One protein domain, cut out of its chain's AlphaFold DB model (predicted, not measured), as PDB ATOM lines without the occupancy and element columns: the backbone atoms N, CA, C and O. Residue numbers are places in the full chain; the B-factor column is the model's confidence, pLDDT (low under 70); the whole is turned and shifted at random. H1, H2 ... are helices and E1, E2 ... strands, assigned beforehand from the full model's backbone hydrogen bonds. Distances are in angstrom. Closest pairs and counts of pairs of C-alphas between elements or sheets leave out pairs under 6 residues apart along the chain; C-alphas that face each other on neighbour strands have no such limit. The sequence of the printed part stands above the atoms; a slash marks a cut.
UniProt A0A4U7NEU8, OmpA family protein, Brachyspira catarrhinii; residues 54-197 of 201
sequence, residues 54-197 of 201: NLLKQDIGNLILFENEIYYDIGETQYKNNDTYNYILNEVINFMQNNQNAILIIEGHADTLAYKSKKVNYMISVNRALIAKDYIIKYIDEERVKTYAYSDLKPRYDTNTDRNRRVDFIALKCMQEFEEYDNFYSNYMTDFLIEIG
ATOM      1  N   ASN A  54     167.812 232.481 199.522       95.81
ATOM      2  CA  ASN A  54     166.490 232.661 200.109       95.81
ATOM      3  C   ASN A  54     166.020 231.348 200.730       95.81
ATOM      4  O   ASN A  54     166.376 230.271 200.261       95.81
ATOM      5  N   LEU A  55     165.183 231.428 201.762       96.81
ATOM      6  CA  LEU A  55     164.564 230.250 202.362       96.81
ATOM      7  C   LEU A  55     163.081 230.214 202.027       96.81
ATOM      8  O   LEU A  55     162.333 231.131 202.364       96.81
ATOM      9  N   LEU A  56     162.652 229.125 201.400       96.12
ATOM     10  CA  LEU A  56     161.245 228.826 201.195       96.12
ATOM     11  C   LEU A  56     160.804 227.795 202.232       96.12
ATOM     12  O   LEU A  56     161.244 226.644 202.197       96.12
ATOM     13  N   LYS A  57     159.926 228.198 203.154       95.25
ATOM     14  CA  LYS A  57     159.335 227.264 204.115       95.25
ATOM     15  C   LYS A  57     158.472 226.244 203.364       95.25
ATOM     16  O   LYS A  57     157.605 226.616 202.580       95.25
ATOM     17  N   GLN A  58     158.724 224.971 203.632       92.25
ATOM     18  CA  GLN A  58     157.949 223.824 203.171       92.25
ATOM     19  C   GLN A  58     157.430 223.047 204.387       92.25
ATOM     20  O   GLN A  58     157.838 223.309 205.524       92.25
ATOM     21  N   ASP A  59     156.556 222.074 204.144       88.94
ATOM     22  CA  ASP A  59     155.943 221.263 205.206       88.94
ATOM     23  C   ASP A  59     156.990 220.515 206.043       88.94
ATOM     24  O   ASP A  59     156.891 220.471 207.264       88.94
ATOM     25  N   ILE A  60     158.035 220.002 205.389       91.94
ATOM     26  CA  ILE A  60     159.066 219.145 205.997       91.94
ATOM     27  C   ILE A  60     160.419 219.847 206.182       91.94
ATOM     28  O   ILE A  60     161.428 219.187 206.380       91.94
ATOM     29  N   GLY A  61     160.490 221.178 206.075       95.75
ATOM     30  CA  GLY A  61     161.762 221.894 206.223       95.75
ATOM     31  C   GLY A  61     161.797 223.246 205.527       95.75
ATOM     32  O   GLY A  61     160.760 223.855 205.273       95.75
ATOM     33  N   ASN A  62     162.996 223.754 205.248       97.75
ATOM     34  CA  ASN A  62     163.189 225.025 204.552       97.75
ATOM     35  C   ASN A  62     164.083 224.789 203.342       97.75
ATOM     36  O   ASN A  62     165.262 224.490 203.499       97.75
ATOM     37  N   LEU A  63     163.526 224.915 202.143       97.25
ATOM     38  CA  LEU A  63     164.294 224.806 200.912       97.25
ATOM     39  C   LEU A  63     165.202 226.030 200.769       97.25
ATOM     40  O   LEU A  63     164.716 227.162 200.784       97.25
ATOM     41  N   ILE A  64     166.500 225.790 200.597       97.69
ATOM     42  CA  ILE A  64     167.477 226.826 200.271       97.69
ATOM     43  C   ILE A  64     167.415 227.081 198.764       97.69
ATOM     44  O   ILE A  64     167.653 226.187 197.952       97.69
ATOM     45  N   LEU A  65     167.055 228.306 198.401       95.88
ATOM     46  CA  LEU A  65     166.979 228.798 197.034       95.88
ATOM     47  C   LEU A  65     168.195 229.670 196.731       95.88
ATOM     48  O   LEU A  65     168.593 230.496 197.549       95.88
ATOM     49  N   PHE A  66     168.718 229.529 195.521       94.69
ATOM     50  CA  PHE A  66     169.878 230.256 195.008       94.69
ATOM     51  C   PHE A  66     169.479 231.002 193.727       94.69
ATOM     52  O   PHE A  66     168.460 230.684 193.111       94.69
ATOM     53  N   GLU A  67     170.292 231.968 193.289       90.19
ATOM     54  CA  GLU A  67     170.080 232.657 192.001       90.19
ATOM     55  C   GLU A  67     170.139 231.690 190.801       90.19
ATOM     56  O   GLU A  67     169.421 231.875 189.819       90.19
ATOM     57  N   ASN A  68     170.966 230.644 190.896       88.38
ATOM     58  CA  ASN A  68     171.125 229.589 189.892       88.38
ATOM     59  C   ASN A  68     170.886 228.212 190.525       88.38
ATOM     60  O   ASN A  68     171.102 228.038 191.717       88.38
ATOM     61  N   GLU A  69     170.503 227.208 189.738       86.56
ATOM     62  CA  GLU A  69     170.339 225.827 190.217       86.56
ATOM     63  C   GLU A  69     171.417 224.908 189.618       86.56
ATOM     64  O   GLU A  69     171.936 225.150 188.524       86.56
ATOM     65  N   ILE A  70     171.742 223.826 190.329       86.81
ATOM     66  CA  ILE A  70     172.600 222.761 189.802       86.81
ATOM     67  C   ILE A  70     171.761 221.895 188.862       86.81
ATOM     68  O   ILE A  70     170.825 221.226 189.302       86.81
ATOM     69  N   TYR A  71     172.136 221.866 187.584       83.44
ATOM     70  CA  TYR A  71     171.500 221.020 186.576       83.44
ATOM     71  C   TYR A  71     172.427 219.921 186.074       83.44
ATOM     72  O   TYR A  71     173.648 220.086 185.976       83.44
ATOM     73  N   TYR A  72     171.795 218.825 185.670       87.75
ATOM     74  CA  TYR A  72     172.449 217.649 185.113       87.75
ATOM     75  C   TYR A  72     171.938 217.375 183.697       87.75
ATOM     76  O   TYR A  72     170.811 217.740 183.336       87.75
ATOM     77  N   ASP A  73     172.763 216.733 182.875       85.25
ATOM     78  CA  ASP A  73     172.315 216.170 181.602       85.25
ATOM     79  C   ASP A  73     171.477 214.904 181.805       85.25
ATOM     80  O   ASP A  73     171.363 214.361 182.912       85.25
ATOM     81  N   ILE A  74     170.809 214.478 180.733       82.44
ATOM     82  CA  ILE A  74     169.972 213.279 180.741       82.44
ATOM     83  C   ILE A  74     170.846 212.085 181.124       82.44
ATOM     84  O   ILE A  74     171.822 211.777 180.454       82.44
ATOM     85  N   GLY A  75     170.477 211.428 182.220       78.25
ATOM     86  CA  GLY A  75     171.165 210.253 182.743       78.25
ATOM     87  C   GLY A  75     172.503 210.496 183.444       78.25
ATOM     88  O   GLY A  75     173.035 209.576 184.059       78.25
ATOM     89  N   GLU A  76     173.003 211.728 183.438       83.88
ATOM     90  CA  GLU A  76     174.305 212.056 184.010       83.88
ATOM     91  C   GLU A  76     174.236 212.300 185.519       83.88
ATOM     92  O   GLU A  76     173.308 212.928 186.043       83.88
ATOM     93  N   THR A  77     175.260 211.847 186.234       81.00
ATOM     94  CA  THR A  77     175.459 212.163 187.658       81.00
ATOM     95  C   THR A  77     176.424 213.325 187.858       81.00
ATOM     96  O   THR A  77     176.515 213.845 188.965       81.00
ATOM     97  N   GLN A  78     177.139 213.734 186.805       82.06
ATOM     98  CA  GLN A  78     178.044 214.878 186.822       82.06
ATOM     99  C   GLN A  78     177.290 216.163 186.472       82.06
ATOM    100  O   GLN A  78     176.438 216.190 185.582       82.06
ATOM    101  N   TYR A  79     177.583 217.225 187.213       81.25
ATOM    102  CA  TYR A  79     176.984 218.542 187.023       81.25
ATOM    103  C   TYR A  79     177.535 219.217 185.759       81.25
ATOM    104  O   TYR A  79     178.683 219.010 185.371       81.25
ATOM    105  N   LYS A  80     176.727 220.074 185.125       77.88
ATOM    106  CA  LYS A  80     177.115 220.740 183.867       77.88
ATOM    107  C   LYS A  80     178.154 221.844 184.031       77.88
ATOM    108  O   LYS A  80     179.019 222.018 183.180       77.88
ATOM    109  N   ASN A  81     178.012 222.650 185.081       85.62
ATOM    110  CA  ASN A  81     178.786 223.872 185.268       85.62
ATOM    111  C   ASN A  81     179.497 223.831 186.622       85.62
ATOM    112  O   ASN A  81     178.855 223.916 187.667       85.62
ATOM    113  N   ASN A  82     180.824 223.702 186.580       88.31
ATOM    114  CA  ASN A  82     181.656 223.599 187.774       88.31
ATOM    115  C   ASN A  82     181.627 224.867 188.629       88.31
ATOM    116  O   ASN A  82     181.581 224.769 189.850       88.31
ATOM    117  N   ASP A  83     181.588 226.047 188.014       90.69
ATOM    118  CA  ASP A  83     181.569 227.315 188.747       90.69
ATOM    119  C   ASP A  83     180.251 227.488 189.505       90.69
ATOM    120  O   ASP A  83     180.253 227.824 190.686       90.69
ATOM    121  N   THR A  84     179.124 227.175 188.859       91.31
ATOM    122  CA  THR A  84     177.794 227.200 189.490       91.31
ATOM    123  C   THR A  84     177.699 226.171 190.611       91.31
ATOM    124  O   THR A  84     177.192 226.479 191.686       91.31
ATOM    125  N   TYR A  85     178.214 224.963 190.376       92.69
ATOM    126  CA  TYR A  85     178.235 223.899 191.373       92.69
ATOM    127  C   TYR A  85     179.034 224.311 192.613       92.69
ATOM    128  O   TYR A  85     178.495 224.320 193.717       92.69
ATOM    129  N   ASN A  86     180.287 224.735 192.428       93.25
ATOM    130  CA  ASN A  86     181.157 225.158 193.525       93.25
ATOM    131  C   ASN A  86     180.593 226.376 194.263       93.25
ATOM    132  O   ASN A  86     180.643 226.421 195.488       93.25
ATOM    133  N   TYR A  87     180.022 227.342 193.536       94.56
ATOM    134  CA  TYR A  87     179.364 228.498 194.136       94.56
ATOM    135  C   TYR A  87     178.221 228.075 195.068       94.56
ATOM    136  O   TYR A  87     178.224 228.443 196.238       94.56
ATOM    137  N   ILE A  88     177.289 227.245 194.587       96.06
ATOM    138  CA  ILE A  88     176.137 226.793 195.381       96.06
ATOM    139  C   ILE A  88     176.591 225.988 196.601       96.06
ATOM    140  O   ILE A  88     176.093 226.217 197.701       96.06
ATOM    141  N   LEU A  89     177.558 225.079 196.442       96.38
ATOM    142  CA  LEU A  89     178.069 224.310 197.576       96.38
ATOM    143  C   LEU A  89     178.747 225.196 198.625       96.38
ATOM    144  O   LEU A  89     178.554 224.965 199.817       96.38
ATOM    145  N   ASN A  90     179.482 226.229 198.210       96.25
ATOM    146  CA  ASN A  90     180.079 227.190 199.136       96.25
ATOM    147  C   ASN A  90     179.014 227.995 199.889       96.25
ATOM    148  O   ASN A  90     179.133 228.163 201.100       96.25
ATOM    149  N   GLU A  91     177.940 228.423 199.222       97.19
ATOM    150  CA  GLU A  91     176.817 229.090 199.895       97.19
ATOM    151  C   GLU A  91     176.155 228.159 200.928       97.19
ATOM    152  O   GLU A  91     175.863 228.579 202.049       97.19
ATOM    153  N   VAL A  92     175.969 226.875 200.603       97.88
ATOM    154  CA  VAL A  92     175.448 225.876 201.556       97.88
ATOM    155  C   VAL A  92     176.389 225.699 202.750       97.88
ATOM    156  O   VAL A  92     175.929 225.667 203.891       97.88
ATOM    157  N   ILE A  93     177.701 225.607 202.515       98.06
ATOM    158  CA  ILE A  93     178.708 225.473 203.578       98.06
ATOM    159  C   ILE A  93     178.676 226.696 204.500       98.06
ATOM    160  O   ILE A  93     178.556 226.527 205.713       98.06
ATOM    161  N   ASN A  94     178.698 227.910 203.943       97.38
ATOM    162  CA  ASN A  94     178.638 229.153 204.716       97.38
ATOM    163  C   ASN A  94     177.351 229.223 205.553       97.38
ATOM    164  O   ASN A  94     177.393 229.494 206.754       97.38
ATOM    165  N   PHE A  95     176.207 228.878 204.951       98.19
ATOM    166  CA  PHE A  95     174.935 228.795 205.668       98.19
ATOM    167  C   PHE A  95     175.014 227.824 206.855       98.19
ATOM    168  O   PHE A  95     174.608 228.161 207.968       98.19
ATOM    169  N   MET A  96     175.558 226.623 206.647       98.19
ATOM    170  CA  MET A  96     175.655 225.598 207.690       98.19
ATOM    171  C   MET A  96     176.654 225.960 208.797       98.19
ATOM    172  O   MET A  96     176.413 225.635 209.964       98.19
ATOM    173  N   GLN A  97     177.737 226.669 208.469       97.00
ATOM    174  CA  GLN A  97     178.699 227.199 209.444       97.00
ATOM    175  C   GLN A  97     178.086 228.305 210.312       97.00
ATOM    176  O   GLN A  97     178.347 228.372 211.514       97.00
ATOM    177  N   ASN A  98     177.202 229.121 209.749       96.69
ATOM    178  CA  ASN A  98     176.486 230.145 210.506       96.69
ATOM    179  C   ASN A  98     175.325 229.579 211.334       96.69
ATOM    180  O   ASN A  98     174.881 230.199 212.299       96.69
ATOM    181  N   ASN A  99     174.863 228.371 211.013       97.06
ATOM    182  CA  ASN A  99     173.734 227.720 211.669       97.06
ATOM    183  C   ASN A  99     174.145 226.380 212.282       97.06
ATOM    184  O   ASN A  99     173.712 225.328 211.827       97.06
ATOM    185  N   GLN A 100     174.958 226.410 213.341       94.94
ATOM    186  CA  GLN A 100     175.607 225.220 213.919       94.94
ATOM    187  C   GLN A 100     174.660 224.107 214.404       94.94
ATOM    188  O   GLN A 100     175.047 222.944 214.423       94.94
ATOM    189  N   ASN A 101     173.412 224.438 214.734       93.50
ATOM    190  CA  ASN A 101     172.404 223.449 215.136       93.50
ATOM    191  C   ASN A 101     171.611 222.878 213.949       93.50
ATOM    192  O   ASN A 101     170.838 221.940 214.122       93.50
ATOM    193  N   ALA A 102     171.769 223.452 212.754       97.31
ATOM    194  CA  ALA A 102     171.025 223.023 211.584       97.31
ATOM    195  C   ALA A 102     171.502 221.655 211.089       97.31
ATOM    196  O   ALA A 102     172.702 221.348 211.121       97.31
ATOM    197  N   ILE A 103     170.547 220.892 210.563       98.50
ATOM    198  CA  ILE A 103     170.763 219.654 209.818       98.50
ATOM    199  C   ILE A 103     170.443 219.944 208.352       98.50
ATOM    200  O   ILE A 103     169.398 220.516 208.031       98.50
ATOM    201  N   LEU A 104     171.354 219.558 207.466       98.75
ATOM    202  CA  LEU A 104     171.209 219.676 206.026       98.75
ATOM    203  C   LEU A 104     170.705 218.360 205.446       98.75
ATOM    204  O   LEU A 104     171.342 217.319 205.605       98.75
ATOM    205  N   ILE A 105     169.613 218.433 204.699       98.69
ATOM    206  CA  ILE A 105     169.174 217.367 203.810       98.69
ATOM    207  C   ILE A 105     169.566 217.721 202.382       98.69
ATOM    208  O   ILE A 105     169.244 218.802 201.894       98.69
ATOM    209  N   ILE A 106     170.217 216.789 201.702       98.50
ATOM    210  CA  ILE A 106     170.527 216.864 200.280       98.50
ATOM    211  C   ILE A 106     169.594 215.902 199.547       98.50
ATOM    212  O   ILE A 106     169.696 214.683 199.706       98.50
ATOM    213  N   GLU A 107     168.676 216.441 198.751       97.69
ATOM    214  CA  GLU A 107     167.734 215.648 197.966       97.69
ATOM    215  C   GLU A 107     168.211 215.511 196.518       97.69
ATOM    216  O   GLU A 107     168.389 216.504 195.813       97.69
ATOM    217  N   GLY A 108     168.365 214.279 196.043       96.44
ATOM    218  CA  GLY A 108     168.632 213.990 194.639       96.44
ATOM    219  C   GLY A 108     167.352 213.747 193.846       96.44
ATOM    220  O   GLY A 108     166.514 212.926 194.234       96.44
ATOM    221  N   HIS A 109     167.226 214.392 192.688       94.44
ATOM    222  CA  HIS A 109     166.050 214.291 191.819       94.44
ATOM    223  C   HIS A 109     166.447 213.959 190.381       94.44
ATOM    224  O   HIS A 109     167.501 214.378 189.898       94.44
ATOM    225  N   ALA A 110     165.589 213.214 189.693       92.19
ATOM    226  CA  ALA A 110     165.680 212.879 188.281       92.19
ATOM    227  C   ALA A 110     164.419 213.351 187.538       92.19
ATOM    228  O   ALA A 110     163.432 213.762 188.142       92.19
ATOM    229  N   ASP A 111     164.470 213.315 186.209       88.56
ATOM    230  CA  ASP A 111     163.299 213.523 185.365       88.56
ATOM    231  C   ASP A 111     162.726 212.182 184.890       88.56
ATOM    232  O   ASP A 111     163.310 211.113 185.082       88.56
ATOM    233  N   THR A 112     161.575 212.235 184.228       85.25
ATOM    234  CA  THR A 112     160.909 211.057 183.661       85.25
ATOM    235  C   THR A 112     161.549 210.574 182.350       85.25
ATOM    236  O   THR A 112     161.151 209.537 181.813       85.25
ATOM    237  N   LEU A 113     162.535 211.302 181.807       77.00
ATOM    238  CA  LEU A 113     163.028 211.117 180.439       77.00
ATOM    239  C   LEU A 113     164.175 210.112 180.336       77.00
ATOM    240  O   LEU A 113     164.215 209.352 179.369       77.00
ATOM    241  N   ALA A 114     165.099 210.098 181.300       62.34
ATOM    242  CA  ALA A 114     166.402 209.456 181.110       62.34
ATOM    243  C   ALA A 114     166.353 207.948 180.821       62.34
ATOM    244  O   ALA A 114     167.029 207.482 179.907       62.34
ATOM    245  N   TYR A 115     165.551 207.179 181.564       63.78
ATOM    246  CA  TYR A 115     165.602 205.712 181.463       63.78
ATOM    247  C   TYR A 115     164.246 205.005 181.480       63.78
ATOM    248  O   TYR A 115     164.213 203.775 181.428       63.78
ATOM    249  N   LYS A 116     163.125 205.740 181.575       70.56
ATOM    250  CA  LYS A 116     161.765 205.183 181.778       70.56
ATOM    251  C   LYS A 116     161.669 204.166 182.936       70.56
ATOM    252  O   LYS A 116     160.724 203.387 183.004       70.56
ATOM    253  N   SER A 117     162.658 204.151 183.831       86.25
ATOM    254  CA  SER A 117     162.799 203.195 184.925       86.25
ATOM    255  C   SER A 117     163.037 203.953 186.218       86.25
ATOM    256  O   SER A 117     164.115 204.509 186.438       86.25
ATOM    257  N   LYS A 118     162.035 203.916 187.097       88.25
ATOM    258  CA  LYS A 118     162.077 204.533 188.429       88.25
ATOM    259  C   LYS A 118     163.258 204.028 189.260       88.25
ATOM    260  O   LYS A 118     163.897 204.793 189.965       88.25
ATOM    261  N   LYS A 119     163.630 202.749 189.115       90.25
ATOM    262  CA  LYS A 119     164.807 202.184 189.792       90.25
ATOM    263  C   LYS A 119     166.112 202.833 189.324       90.25
ATOM    264  O   LYS A 119     166.979 203.113 190.144       90.25
ATOM    265  N   VAL A 120     166.267 203.067 188.021       90.50
ATOM    266  CA  VAL A 120     167.478 203.707 187.482       90.50
ATOM    267  C   VAL A 120     167.516 205.183 187.875       90.50
ATOM    268  O   VAL A 120     168.535 205.653 188.373       90.50
ATOM    269  N   ASN A 121     166.390 205.886 187.740       92.44
ATOM    270  CA  ASN A 121     166.244 207.274 188.176       92.44
ATOM    271  C   ASN A 121     166.556 207.441 189.671       92.44
ATOM    272  O   ASN A 121     167.278 208.362 190.043       92.44
ATOM    273  N   TYR A 122     166.111 206.506 190.513       93.75
ATOM    274  CA  TYR A 122     166.470 206.470 191.927       93.75
ATOM    275  C   TYR A 122     167.985 206.357 192.146       93.75
ATOM    276  O   TYR A 122     168.546 207.139 192.910       93.75
ATOM    277  N   MET A 123     168.683 205.456 191.444       93.25
ATOM    278  CA  MET A 123     170.146 205.336 191.569       93.25
ATOM    279  C   MET A 123     170.882 206.616 191.144       93.25
ATOM    280  O   MET A 123     171.886 206.986 191.751       93.25
ATOM    281  N   ILE A 124     170.375 207.322 190.133       93.38
ATOM    282  CA  ILE A 124     170.927 208.610 189.695       93.38
ATOM    283  C   ILE A 124     170.714 209.677 190.762       93.38
ATOM    284  O   ILE A 124     171.653 210.392 191.107       93.38
ATOM    285  N   SER A 125     169.502 209.760 191.311       95.38
ATOM    286  CA  SER A 125     169.185 210.629 192.440       95.38
ATOM    287  C   SER A 125     170.118 210.376 193.628       95.38
ATOM    288  O   SER A 125     170.693 211.329 194.151       95.38
ATOM    289  N   VAL A 126     170.343 209.110 194.003       96.38
ATOM    290  CA  VAL A 126     171.294 208.733 195.065       96.38
ATOM    291  C   VAL A 126     172.687 209.279 194.761       96.38
ATOM    292  O   VAL A 126     173.257 209.993 195.582       96.38
ATOM    293  N   ASN A 127     173.219 209.006 193.569       95.94
ATOM    294  CA  ASN A 127     174.567 209.436 193.201       95.94
ATOM    295  C   ASN A 127     174.718 210.963 193.218       95.94
ATOM    296  O   ASN A 127     175.717 211.468 193.719       95.94
ATOM    297  N   ARG A 128     173.727 211.714 192.722       95.38
ATOM    298  CA  ARG A 128     173.757 213.188 192.739       95.38
ATOM    299  C   ARG A 128     173.817 213.744 194.163       95.38
ATOM    300  O   ARG A 128     174.625 214.629 194.434       95.38
ATOM    301  N   ALA A 129     173.002 213.202 195.069       97.62
ATOM    302  CA  ALA A 129     173.001 213.617 196.468       97.62
ATOM    303  C   ALA A 129     174.324 213.266 197.172       97.62
ATOM    304  O   ALA A 129     174.867 214.095 197.903       97.62
ATOM    305  N   LEU A 130     174.872 212.072 196.919       97.31
ATOM    306  CA  LEU A 130     176.148 211.637 197.496       97.31
ATOM    307  C   LEU A 130     177.327 212.487 197.012       97.31
ATOM    308  O   LEU A 130     178.124 212.917 197.832       97.31
ATOM    309  N   ILE A 131     177.402 212.814 195.718       95.44
ATOM    310  CA  ILE A 131     178.478 213.659 195.173       95.44
ATOM    311  C   ILE A 131     178.485 215.052 195.834       95.44
ATOM    312  O   ILE A 131     179.552 215.594 196.134       95.44
ATOM    313  N   ALA A 132     177.310 215.630 196.101       96.31
ATOM    314  CA  ALA A 132     177.205 216.886 196.846       96.31
ATOM    315  C   ALA A 132     177.588 216.713 198.325       96.31
ATOM    316  O   ALA A 132     178.347 217.530 198.857       96.31
ATOM    317  N   LYS A 133     177.130 215.631 198.975       97.94
ATOM    318  CA  LYS A 133     177.508 215.293 200.356       97.94
ATOM    319  C   LYS A 133     179.025 215.180 200.502       97.94
ATOM    320  O   LYS A 133     179.579 215.847 201.368       97.94
ATOM    321  N   ASP A 134     179.686 214.407 199.644       97.19
ATOM    322  CA  ASP A 134     181.132 214.141 199.685       97.19
ATOM    323  C   ASP A 134     181.971 215.423 199.648       97.19
ATOM    324  O   ASP A 134     183.073 215.482 200.197       97.19
ATOM    325  N   TYR A 135     181.464 216.471 198.997       96.50
ATOM    326  CA  TYR A 135     182.100 217.780 199.019       96.50
ATOM    327  C   TYR A 135     181.825 218.534 200.327       96.50
ATOM    328  O   TYR A 135     182.763 219.028 200.950       96.50
ATOM    329  N   ILE A 136     180.562 218.610 200.757       98.12
ATOM    330  CA  ILE A 136     180.140 219.401 201.924       98.12
ATOM    331  C   ILE A 136     180.739 218.859 203.231       98.12
ATOM    332  O   ILE A 136     181.175 219.648 204.072       98.12
ATOM    333  N   ILE A 137     180.834 217.533 203.398       98.19
ATOM    334  CA  ILE A 137     181.349 216.913 204.636       98.19
ATOM    335  C   ILE A 137     182.842 217.169 204.888       98.19
ATOM    336  O   ILE A 137     183.356 216.867 205.960       98.19
ATOM    337  N   LYS A 138     183.559 217.753 203.920       98.06
ATOM    338  CA  LYS A 138     184.935 218.234 204.123       98.06
ATOM    339  C   LYS A 138     184.995 219.457 205.043       98.06
ATOM    340  O   LYS A 138     186.066 219.772 205.551       98.06
ATOM    341  N   TYR A 139     183.869 220.151 205.221       98.06
ATOM    342  CA  TYR A 139     183.773 221.419 205.947       98.06
ATOM    343  C   TYR A 139     182.696 221.420 207.038       98.06
ATOM    344  O   TYR A 139     182.745 222.270 207.926       98.06
ATOM    345  N   ILE A 140     181.727 220.505 206.960       98.38
ATOM    346  CA  ILE A 140     180.605 220.359 207.893       98.38
ATOM    347  C   ILE A 140     180.637 218.948 208.480       98.38
ATOM    348  O   ILE A 140     180.877 217.992 207.746       98.38
ATOM    349  N   ASP A 141     180.345 218.807 209.774       98.19
ATOM    350  CA  ASP A 141     180.274 217.495 210.421       98.19
ATOM    351  C   ASP A 141     179.299 216.564 209.688       98.19
ATOM    352  O   ASP A 141     178.141 216.916 209.444       98.19
ATOM    353  N   GLU A 142     179.753 215.350 209.363       97.94
ATOM    354  CA  GLU A 142     178.973 214.385 208.580       97.94
ATOM    355  C   GLU A 142     177.612 214.069 209.223       97.94
ATOM    356  O   GLU A 142     176.610 213.886 208.529       97.94
ATOM    357  N   GLU A 143     177.542 214.055 210.555       97.31
ATOM    358  CA  GLU A 143     176.305 213.796 211.291       97.31
ATOM    359  C   GLU A 143     175.204 214.822 210.986       97.31
ATOM    360  O   GLU A 143     174.021 214.483 211.066       97.31
ATOM    361  N   ARG A 144     175.582 216.033 210.563       98.00
ATOM    362  CA  ARG A 144     174.674 217.126 210.201       98.00
ATOM    363  C   ARG A 144     174.268 217.119 208.730       98.00
ATOM    364  O   ARG A 144     173.479 217.973 208.339       98.00
ATOM    365  N   VAL A 145     174.778 216.195 207.912       98.69
ATOM    366  CA  VAL A 145     174.499 216.131 206.469       98.69
ATOM    367  C   VAL A 145     173.896 214.779 206.099       98.69
ATOM    368  O   VAL A 145     174.545 213.733 206.173       98.69
ATOM    369  N   LYS A 146     172.635 214.793 205.670       98.56
ATOM    370  CA  LYS A 146     171.861 213.605 205.288       98.56
ATOM    371  C   LYS A 146     171.494 213.666 203.811       98.56
ATOM    372  O   LYS A 146     171.370 214.745 203.240       98.56
ATOM    373  N   THR A 147     171.313 212.509 203.186       98.44
ATOM    374  CA  THR A 147     171.023 212.399 201.749       98.44
ATOM    375  C   THR A 147     169.793 211.547 201.517       98.44
ATOM    376  O   THR A 147     169.699 210.455 202.073       98.44
ATOM    377  N   TYR A 148     168.910 212.010 200.640       98.25
ATOM    378  CA  TYR A 148     167.670 211.333 200.273       98.25
ATOM    379  C   TYR A 148     167.467 211.396 198.755       98.25
ATOM    380  O   TYR A 148     167.921 212.334 198.099       98.25
ATOM    381  N   ALA A 149     166.812 210.395 198.169       96.81
ATOM    382  CA  ALA A 149     166.670 210.265 196.721       96.81
ATOM    383  C   ALA A 149     165.201 210.089 196.335       96.81
ATOM    384  O   ALA A 149     164.526 209.208 196.852       96.81
ATOM    385  N   TYR A 150     164.719 210.902 195.392       95.12
ATOM    386  CA  TYR A 150     163.292 210.956 195.053       95.12
ATOM    387  C   TYR A 150     162.943 210.460 193.644       95.12
ATOM    388  O   TYR A 150     161.792 210.592 193.212       95.12
ATOM    389  N   SER A 151     163.904 209.870 192.919       93.50
ATOM    390  CA  SER A 151     163.703 209.480 191.516       93.50
ATOM    391  C   SER A 151     163.088 210.663 190.736       93.50
ATOM    392  O   SER A 151     163.488 211.811 190.916       93.50
ATOM    393  N   ASP A 152     162.089 210.387 189.912       90.00
ATOM    394  CA  ASP A 152     161.224 211.285 189.155       90.00
ATOM    395  C   ASP A 152     159.857 211.529 189.825       90.00
ATOM    396  O   ASP A 152     158.955 212.090 189.207       90.00
ATOM    397  N   LEU A 153     159.687 211.114 191.085       89.38
ATOM    398  CA  LEU A 153     158.389 211.111 191.774       89.38
ATOM    399  C   LEU A 153     158.061 212.414 192.516       89.38
ATOM    400  O   LEU A 153     156.925 212.603 192.945       89.38
ATOM    401  N   LYS A 154     159.034 213.319 192.669       90.38
ATOM    402  CA  LYS A 154     158.853 214.639 193.297       90.38
ATOM    403  C   LYS A 154     159.276 215.759 192.326       90.38
ATOM    404  O   LYS A 154     160.270 216.455 192.579       90.38
ATOM    405  N   PRO A 155     158.585 215.918 191.175       90.75
ATOM    406  CA  PRO A 155     158.886 216.993 190.237       90.75
ATOM    407  C   PRO A 155     158.596 218.353 190.883       90.75
ATOM    408  O   PRO A 155     157.596 218.530 191.572       90.75
ATOM    409  N   ARG A 156     159.486 219.322 190.655       90.81
ATOM    410  CA  ARG A 156     159.262 220.734 191.004       90.81
ATOM    411  C   ARG A 156     158.668 221.508 189.828       90.81
ATOM    412  O   ARG A 156     157.936 222.469 190.032       90.81
ATOM    413  N   TYR A 157     159.032 221.118 188.610       90.44
ATOM    414  CA  TYR A 157     158.684 221.820 187.383       90.44
ATOM    415  C   TYR A 157     157.849 220.911 186.479       90.44
ATOM    416  O   TYR A 157     158.357 219.908 185.981       90.44
ATOM    417  N   ASP A 158     156.589 221.274 186.240       87.06
ATOM    418  CA  ASP A 158     155.666 220.450 185.445       87.06
ATOM    419  C   ASP A 158     156.008 220.454 183.951       87.06
ATOM    420  O   ASP A 158     155.975 219.422 183.284       87.06
ATOM    421  N   THR A 159     156.348 221.625 183.406       84.31
ATOM    422  CA  THR A 159     156.556 221.816 181.961       84.31
ATOM    423  C   THR A 159     158.022 221.784 181.550       84.31
ATOM    424  O   THR A 159     158.333 221.345 180.445       84.31
ATOM    425  N   ASN A 160     158.934 222.204 182.431       85.88
ATOM    426  CA  ASN A 160     160.370 222.206 182.164       85.88
ATOM    427  C   ASN A 160     161.039 221.020 182.859       85.88
ATOM    428  O   ASN A 160     161.696 221.150 183.892       85.88
ATOM    429  N   THR A 161     160.760 219.829 182.327       85.81
ATOM    430  CA  THR A 161     161.127 218.548 182.950       85.81
ATOM    431  C   THR A 161     162.632 218.379 183.138       85.81
ATOM    432  O   THR A 161     163.062 217.702 184.068       85.81
ATOM    433  N   ASP A 162     163.442 219.050 182.325       86.38
ATOM    434  CA  ASP A 162     164.894 219.056 182.433       86.38
ATOM    435  C   ASP A 162     165.405 219.670 183.741       86.38
ATOM    436  O   ASP A 162     166.372 219.169 184.321       86.38
ATOM    437  N   ARG A 163     164.702 220.678 184.263       90.12
ATOM    438  CA  ARG A 163     164.989 221.304 185.556       90.12
ATOM    439  C   ARG A 163     164.686 220.392 186.742       90.12
ATOM    440  O   ARG A 163     165.124 220.679 187.851       90.12
ATOM    441  N   ASN A 164     163.976 219.278 186.542       91.81
ATOM    442  CA  ASN A 164     163.801 218.274 187.595       91.81
ATOM    443  C   ASN A 164     165.049 217.406 187.798       91.81
ATOM    444  O   ASN A 164     165.163 216.758 188.837       91.81
ATOM    445  N   ARG A 165     166.020 217.434 186.873       92.94
ATOM    446  CA  ARG A 165     167.348 216.842 187.076       92.94
ATOM    447  C   ARG A 165     168.200 217.797 187.913       92.94
ATOM    448  O   ARG A 165     168.984 218.570 187.363       92.94
ATOM    449  N   ARG A 166     168.010 217.755 189.231       93.38
ATOM    450  CA  ARG A 166     168.553 218.731 190.189       93.38
ATOM    451  C   ARG A 166     168.993 218.082 191.499       93.38
ATOM    452  O   ARG A 166     168.682 216.919 191.769       93.38
ATOM    453  N   VAL A 167     169.661 218.883 192.321       95.75
ATOM    454  CA  VAL A 167     169.867 218.623 193.748       95.75
ATOM    455  C   VAL A 167     169.233 219.760 194.537       95.75
ATOM    456  O   VAL A 167     169.435 220.925 194.197       95.75
ATOM    457  N   ASP A 168     168.479 219.413 195.575       96.38
ATOM    458  CA  ASP A 168     167.898 220.376 196.506       96.38
ATOM    459  C   ASP A 168     168.568 220.296 197.872       96.38
ATOM    460  O   ASP A 168     168.988 219.226 198.311       96.38
ATOM    461  N   PHE A 169     168.605 221.432 198.563       98.25
ATOM    462  CA  PHE A 169     169.156 221.558 199.905       98.25
ATOM    463  C   PHE A 169     168.046 222.010 200.851       98.25
ATOM    464  O   PHE A 169     167.501 223.103 200.684       98.25
ATOM    465  N   ILE A 170     167.689 221.175 201.825       98.38
ATOM    466  CA  ILE A 170     166.674 221.488 202.836       98.38
ATOM    467  C   ILE A 170     167.366 221.699 204.179       98.38
ATOM    468  O   ILE A 170     168.078 220.824 204.667       98.38
ATOM    469  N   ALA A 171     167.139 222.859 204.783       98.31
ATOM    470  CA  ALA A 171     167.603 223.189 206.118       98.31
ATOM    471  C   ALA A 171     166.533 222.839 207.159       98.31
ATOM    472  O   ALA A 171     165.406 223.356 207.121       98.31
ATOM    473  N   LEU A 172     166.923 221.997 208.110       98.06
ATOM    474  CA  LEU A 172     166.148 221.641 209.292       98.06
ATOM    475  C   LEU A 172     166.786 222.282 210.518       98.06
ATOM    476  O   LEU A 172     168.008 222.405 210.610       98.06
ATOM    477  N   LYS A 173     165.960 222.715 211.465       96.00
ATOM    478  CA  LYS A 173     166.412 223.468 212.638       96.00
ATOM    479  C   LYS A 173     166.989 222.588 213.745       96.00
ATOM    480  O   LYS A 173     167.700 223.079 214.610       96.00
ATOM    481  N   CYS A 174     166.622 221.316 213.792       93.56
ATOM    482  CA  CYS A 174     166.898 220.463 214.944       93.56
ATOM    483  C   CYS A 174     166.673 218.990 214.592       93.56
ATOM    484  O   CYS A 174     166.091 218.668 213.552       93.56
ATOM    485  N   MET A 175     167.045 218.103 215.518       92.81
ATOM    486  CA  MET A 175     166.824 216.664 215.380       92.81
ATOM    487  C   MET A 175     165.337 216.291 215.281       92.81
ATOM    488  O   MET A 175     164.988 215.399 214.521       92.81
ATOM    489  N   GLN A 176     164.445 217.015 215.966       93.25
ATOM    490  CA  GLN A 176     163.002 216.766 215.861       93.25
ATOM    491  C   GLN A 176     162.478 216.991 214.428       93.25
ATOM    492  O   GLN A 176     161.764 216.146 213.899       93.25
ATOM    493  N   GLU A 177     162.858 218.096 213.771       95.62
ATOM    494  CA  GLU A 177     162.484 218.338 212.366       95.62
ATOM    495  C   GLU A 177     163.098 217.272 211.437       95.62
ATOM    496  O   GLU A 177     162.491 216.905 210.435       95.62
ATOM    497  N   PHE A 178     164.278 216.737 211.776       96.50
ATOM    498  CA  PHE A 178     164.871 215.609 211.054       96.50
ATOM    499  C   PHE A 178     164.070 214.314 211.210       96.50
ATOM    500  O   PHE A 178     163.823 213.648 210.211       96.50
ATOM    501  N   GLU A 179     163.619 213.968 212.414       95.50
ATOM    502  CA  GLU A 179     162.761 212.795 212.624       95.50
ATOM    503  C   GLU A 179     161.436 212.920 211.856       95.50
ATOM    504  O   GLU A 179     160.955 211.950 211.271       95.50
ATOM    505  N   GLU A 180     160.850 214.118 211.804       95.69
ATOM    506  CA  GLU A 180     159.660 214.395 210.989       95.69
ATOM    507  C   GLU A 180     159.947 214.200 209.488       95.69
ATOM    508  O   GLU A 180     159.162 213.553 208.787       95.69
ATOM    509  N   TYR A 181     161.096 214.685 209.007       97.38
ATOM    510  CA  TYR A 181     161.543 214.481 207.629       97.38
ATOM    511  C   TYR A 181     161.782 212.994 207.310       97.38
ATOM    512  O   TYR A 181     161.341 212.504 206.269       97.38
ATOM    513  N   ASP A 182     162.458 212.255 208.190       97.19
ATOM    514  CA  ASP A 182     162.792 210.841 207.982       97.19
ATOM    515  C   ASP A 182     161.537 209.953 207.955       97.19
ATOM    516  O   ASP A 182     161.395 209.069 207.105       97.19
ATOM    517  N   ASN A 183     160.560 210.259 208.812       96.31
ATOM    518  CA  ASN A 183     159.243 209.623 208.782       96.31
ATOM    519  C   ASN A 183     158.493 209.923 207.476       96.31
ATOM    520  O   ASN A 183     157.909 209.019 206.872       96.31
ATOM    521  N   PHE A 184     158.526 211.174 207.005       95.44
ATOM    522  CA  PHE A 184     157.973 211.535 205.699       95.44
ATOM    523  C   PHE A 184     158.631 210.722 204.572       95.44
ATOM    524  O   PHE A 184     157.930 210.129 203.747       95.44
ATOM    525  N   TYR A 185     159.962 210.632 204.562       95.88
ATOM    526  CA  TYR A 185     160.689 209.878 203.544       95.88
ATOM    527  C   TYR A 185     160.417 208.372 203.603       95.88
ATOM    528  O   TYR A 185     160.324 207.720 202.565       95.88
ATOM    529  N   SER A 186     160.238 207.802 204.792       94.88
ATOM    530  CA  SER A 186     159.899 206.383 204.956       94.88
ATOM    531  C   SER A 186     158.558 206.028 204.304       94.88
ATOM    532  O   SER A 186     158.434 204.986 203.650       94.88
ATOM    533  N   ASN A 187     157.569 206.923 204.399       91.75
ATOM    534  CA  ASN A 187     156.300 206.765 203.687       91.75
ATOM    535  C   ASN A 187     156.506 206.849 202.170       91.75
ATOM    536  O   ASN A 187     156.048 205.969 201.442       91.75
ATOM    537  N   TYR A 188     157.276 207.840 201.706       91.75
ATOM    538  CA  TYR A 188     157.658 207.954 200.296       91.75
ATOM    539  C   TYR A 188     158.324 206.671 199.772       91.75
ATOM    540  O   TYR A 188     157.949 206.166 198.717       91.75
ATOM    541  N   MET A 189     159.284 206.110 200.511       92.62
ATOM    542  CA  MET A 189     159.982 204.888 200.110       92.62
ATOM    543  C   MET A 189     159.055 203.684 200.056       92.62
ATOM    544  O   MET A 189     159.199 202.846 199.170       92.62
ATOM    545  N   THR A 190     158.094 203.602 200.973       91.88
ATOM    546  CA  THR A 190     157.078 202.547 200.950       91.88
ATOM    547  C   THR A 190     156.269 202.616 199.654       91.88
ATOM    548  O   THR A 190     156.176 201.613 198.945       91.88
ATOM    549  N   ASP A 191     155.766 203.798 199.290       89.69
ATOM    550  CA  ASP A 191     155.031 203.998 198.035       89.69
ATOM    551  C   ASP A 191     155.916 203.738 196.803       89.69
ATOM    552  O   ASP A 191     155.502 203.026 195.888       89.69
ATOM    553  N   PHE A 192     157.166 204.211 196.800       91.19
ATOM    554  CA  PHE A 192     158.124 203.941 195.724       91.19
ATOM    555  C   PHE A 192     158.342 202.437 195.513       91.19
ATOM    556  O   PHE A 192     158.298 201.962 194.377       91.19
ATOM    557  N   LEU A 193     158.552 201.670 196.590       90.94
ATOM    558  CA  LEU A 193     158.769 200.221 196.521       90.94
ATOM    559  C   LEU A 193     157.537 199.472 195.993       90.94
ATOM    560  O   LEU A 193     157.699 198.479 195.277       90.94
ATOM    561  N   ILE A 194     156.329 199.950 196.312       89.38
ATOM    562  CA  ILE A 194     155.075 199.439 195.740       89.38
ATOM    563  C   ILE A 194     155.039 199.720 194.232       89.38
ATOM    564  O   ILE A 194     154.779 198.816 193.440       89.38
ATOM    565  N   GLU A 195     155.354 200.948 193.812       86.75
ATOM    566  CA  GLU A 195     155.321 201.343 192.400       86.75
ATOM    567  C   GLU A 195     156.312 200.574 191.519       86.75
ATOM    568  O   GLU A 195     156.044 200.367 190.334       86.75
ATOM    569  N   ILE A 196     157.453 200.151 192.072       88.75
ATOM    570  CA  ILE A 196     158.429 199.315 191.356       88.75
ATOM    571  C   ILE A 196     158.207 197.808 191.557       88.75
ATOM    572  O   ILE A 196     159.025 197.008 191.100       88.75
ATOM    573  N   GLY A 197     157.108 197.415 192.212       86.69
ATOM    574  CA  GLY A 197     156.672 196.026 192.350       86.69
ATOM    575  C   GLY A 197     157.531 195.168 193.281       86.69
ATOM    576  O   GLY A 197     157.558 193.950 193.124       86.69
TER     577      GLY A 197
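This is residues 54 to 197 of the 201 residues of the protein "OmpA family protein" of Brachyspira catarrhinii (UniProt A0A4U7NEU8). A strongly twisted five-stranded sheet stands between helices: H1 and H2 pack on one face, and the long H4 runs over the other, making three layers. The hairpin E1 and E2 forms one edge of the sheet, and the short H3 lies off it. The printed part has 144 residues, with four named helices and five named strands in the order E1 E2 H1 E3 H2 E4 H3 E5 H4. The mixed sheet runs E1, E2, E5, E3, E4, and the class is mixed, helices and strands. The whole is compact, with a radius of gyration of the C-alphas of 14.5 A and spans of 41 by 34 by 26 A.

E1, residues 54 to 58, and E2, residues 61 to 66, form an antiparallel hairpin, with N 56 and O 63 2.9 A apart. E2 is antiparallel to E5, residues 167 to 172, with N 64 and O 169 2.9 A apart. E5 is antiparallel to E3, residues 103 to 108, with N 105 and O 170 2.8 A apart. E3 is parallel to E4, residues 145 to 149, with N 106 and O 146 2.8 A apart. H1, residues 82 to 98, is on the sheet at a height of 6.3 A, over E5 and only just not over E3, on which 2 of its C-alphas fall. E2, H1 and E3 make a split strand-helix-strand unit, E5 between its strands, with a right-handed crossover. H2, residues 118 to 136, is on the same face as H1 at a height of 5.6 A, over E3 and E4; the C-alphas of Gly 108 and Ser 125 are the closest of E3 and H2, 4.1 A apart. E3, H2 and E4 make a strand-helix-strand unit, its parallel strands neighbours, with a right-handed crossover. Residues 89 to 93 of H1 touch residues 132 to 136 of H2 at a steep tilt of 64 degrees, the closest C-alphas being those of Ile 93 and Ile 136, 6.5 A apart. H3, residues 161 to 164, is not on the sheet. H4, residues 175 to 195, is on the opposite face at a height of 9.3 A, along the strands, at 4 degrees to E3 on the local plane. In H1 and H4 every O i to N i+4 pair is within hydrogen-bond range, in H2 14 of 15; H3 is too short for such a pair.

E1 begins at C-alpha 54, (166.490, 232.661, 200.109). H1 measures 24.2 A, H2 27.0 A and H4 29.9 A; H4 ends at C-alpha 195, (155.321, 201.343, 192.400).

The C-alphas of Asn 98 and Gly 197 are the two farthest apart, 43.4 A. The printed part has no cut. The links E2 to H1 and E4 to H3 are long. Residues 114 to 115 have pLDDT under 70.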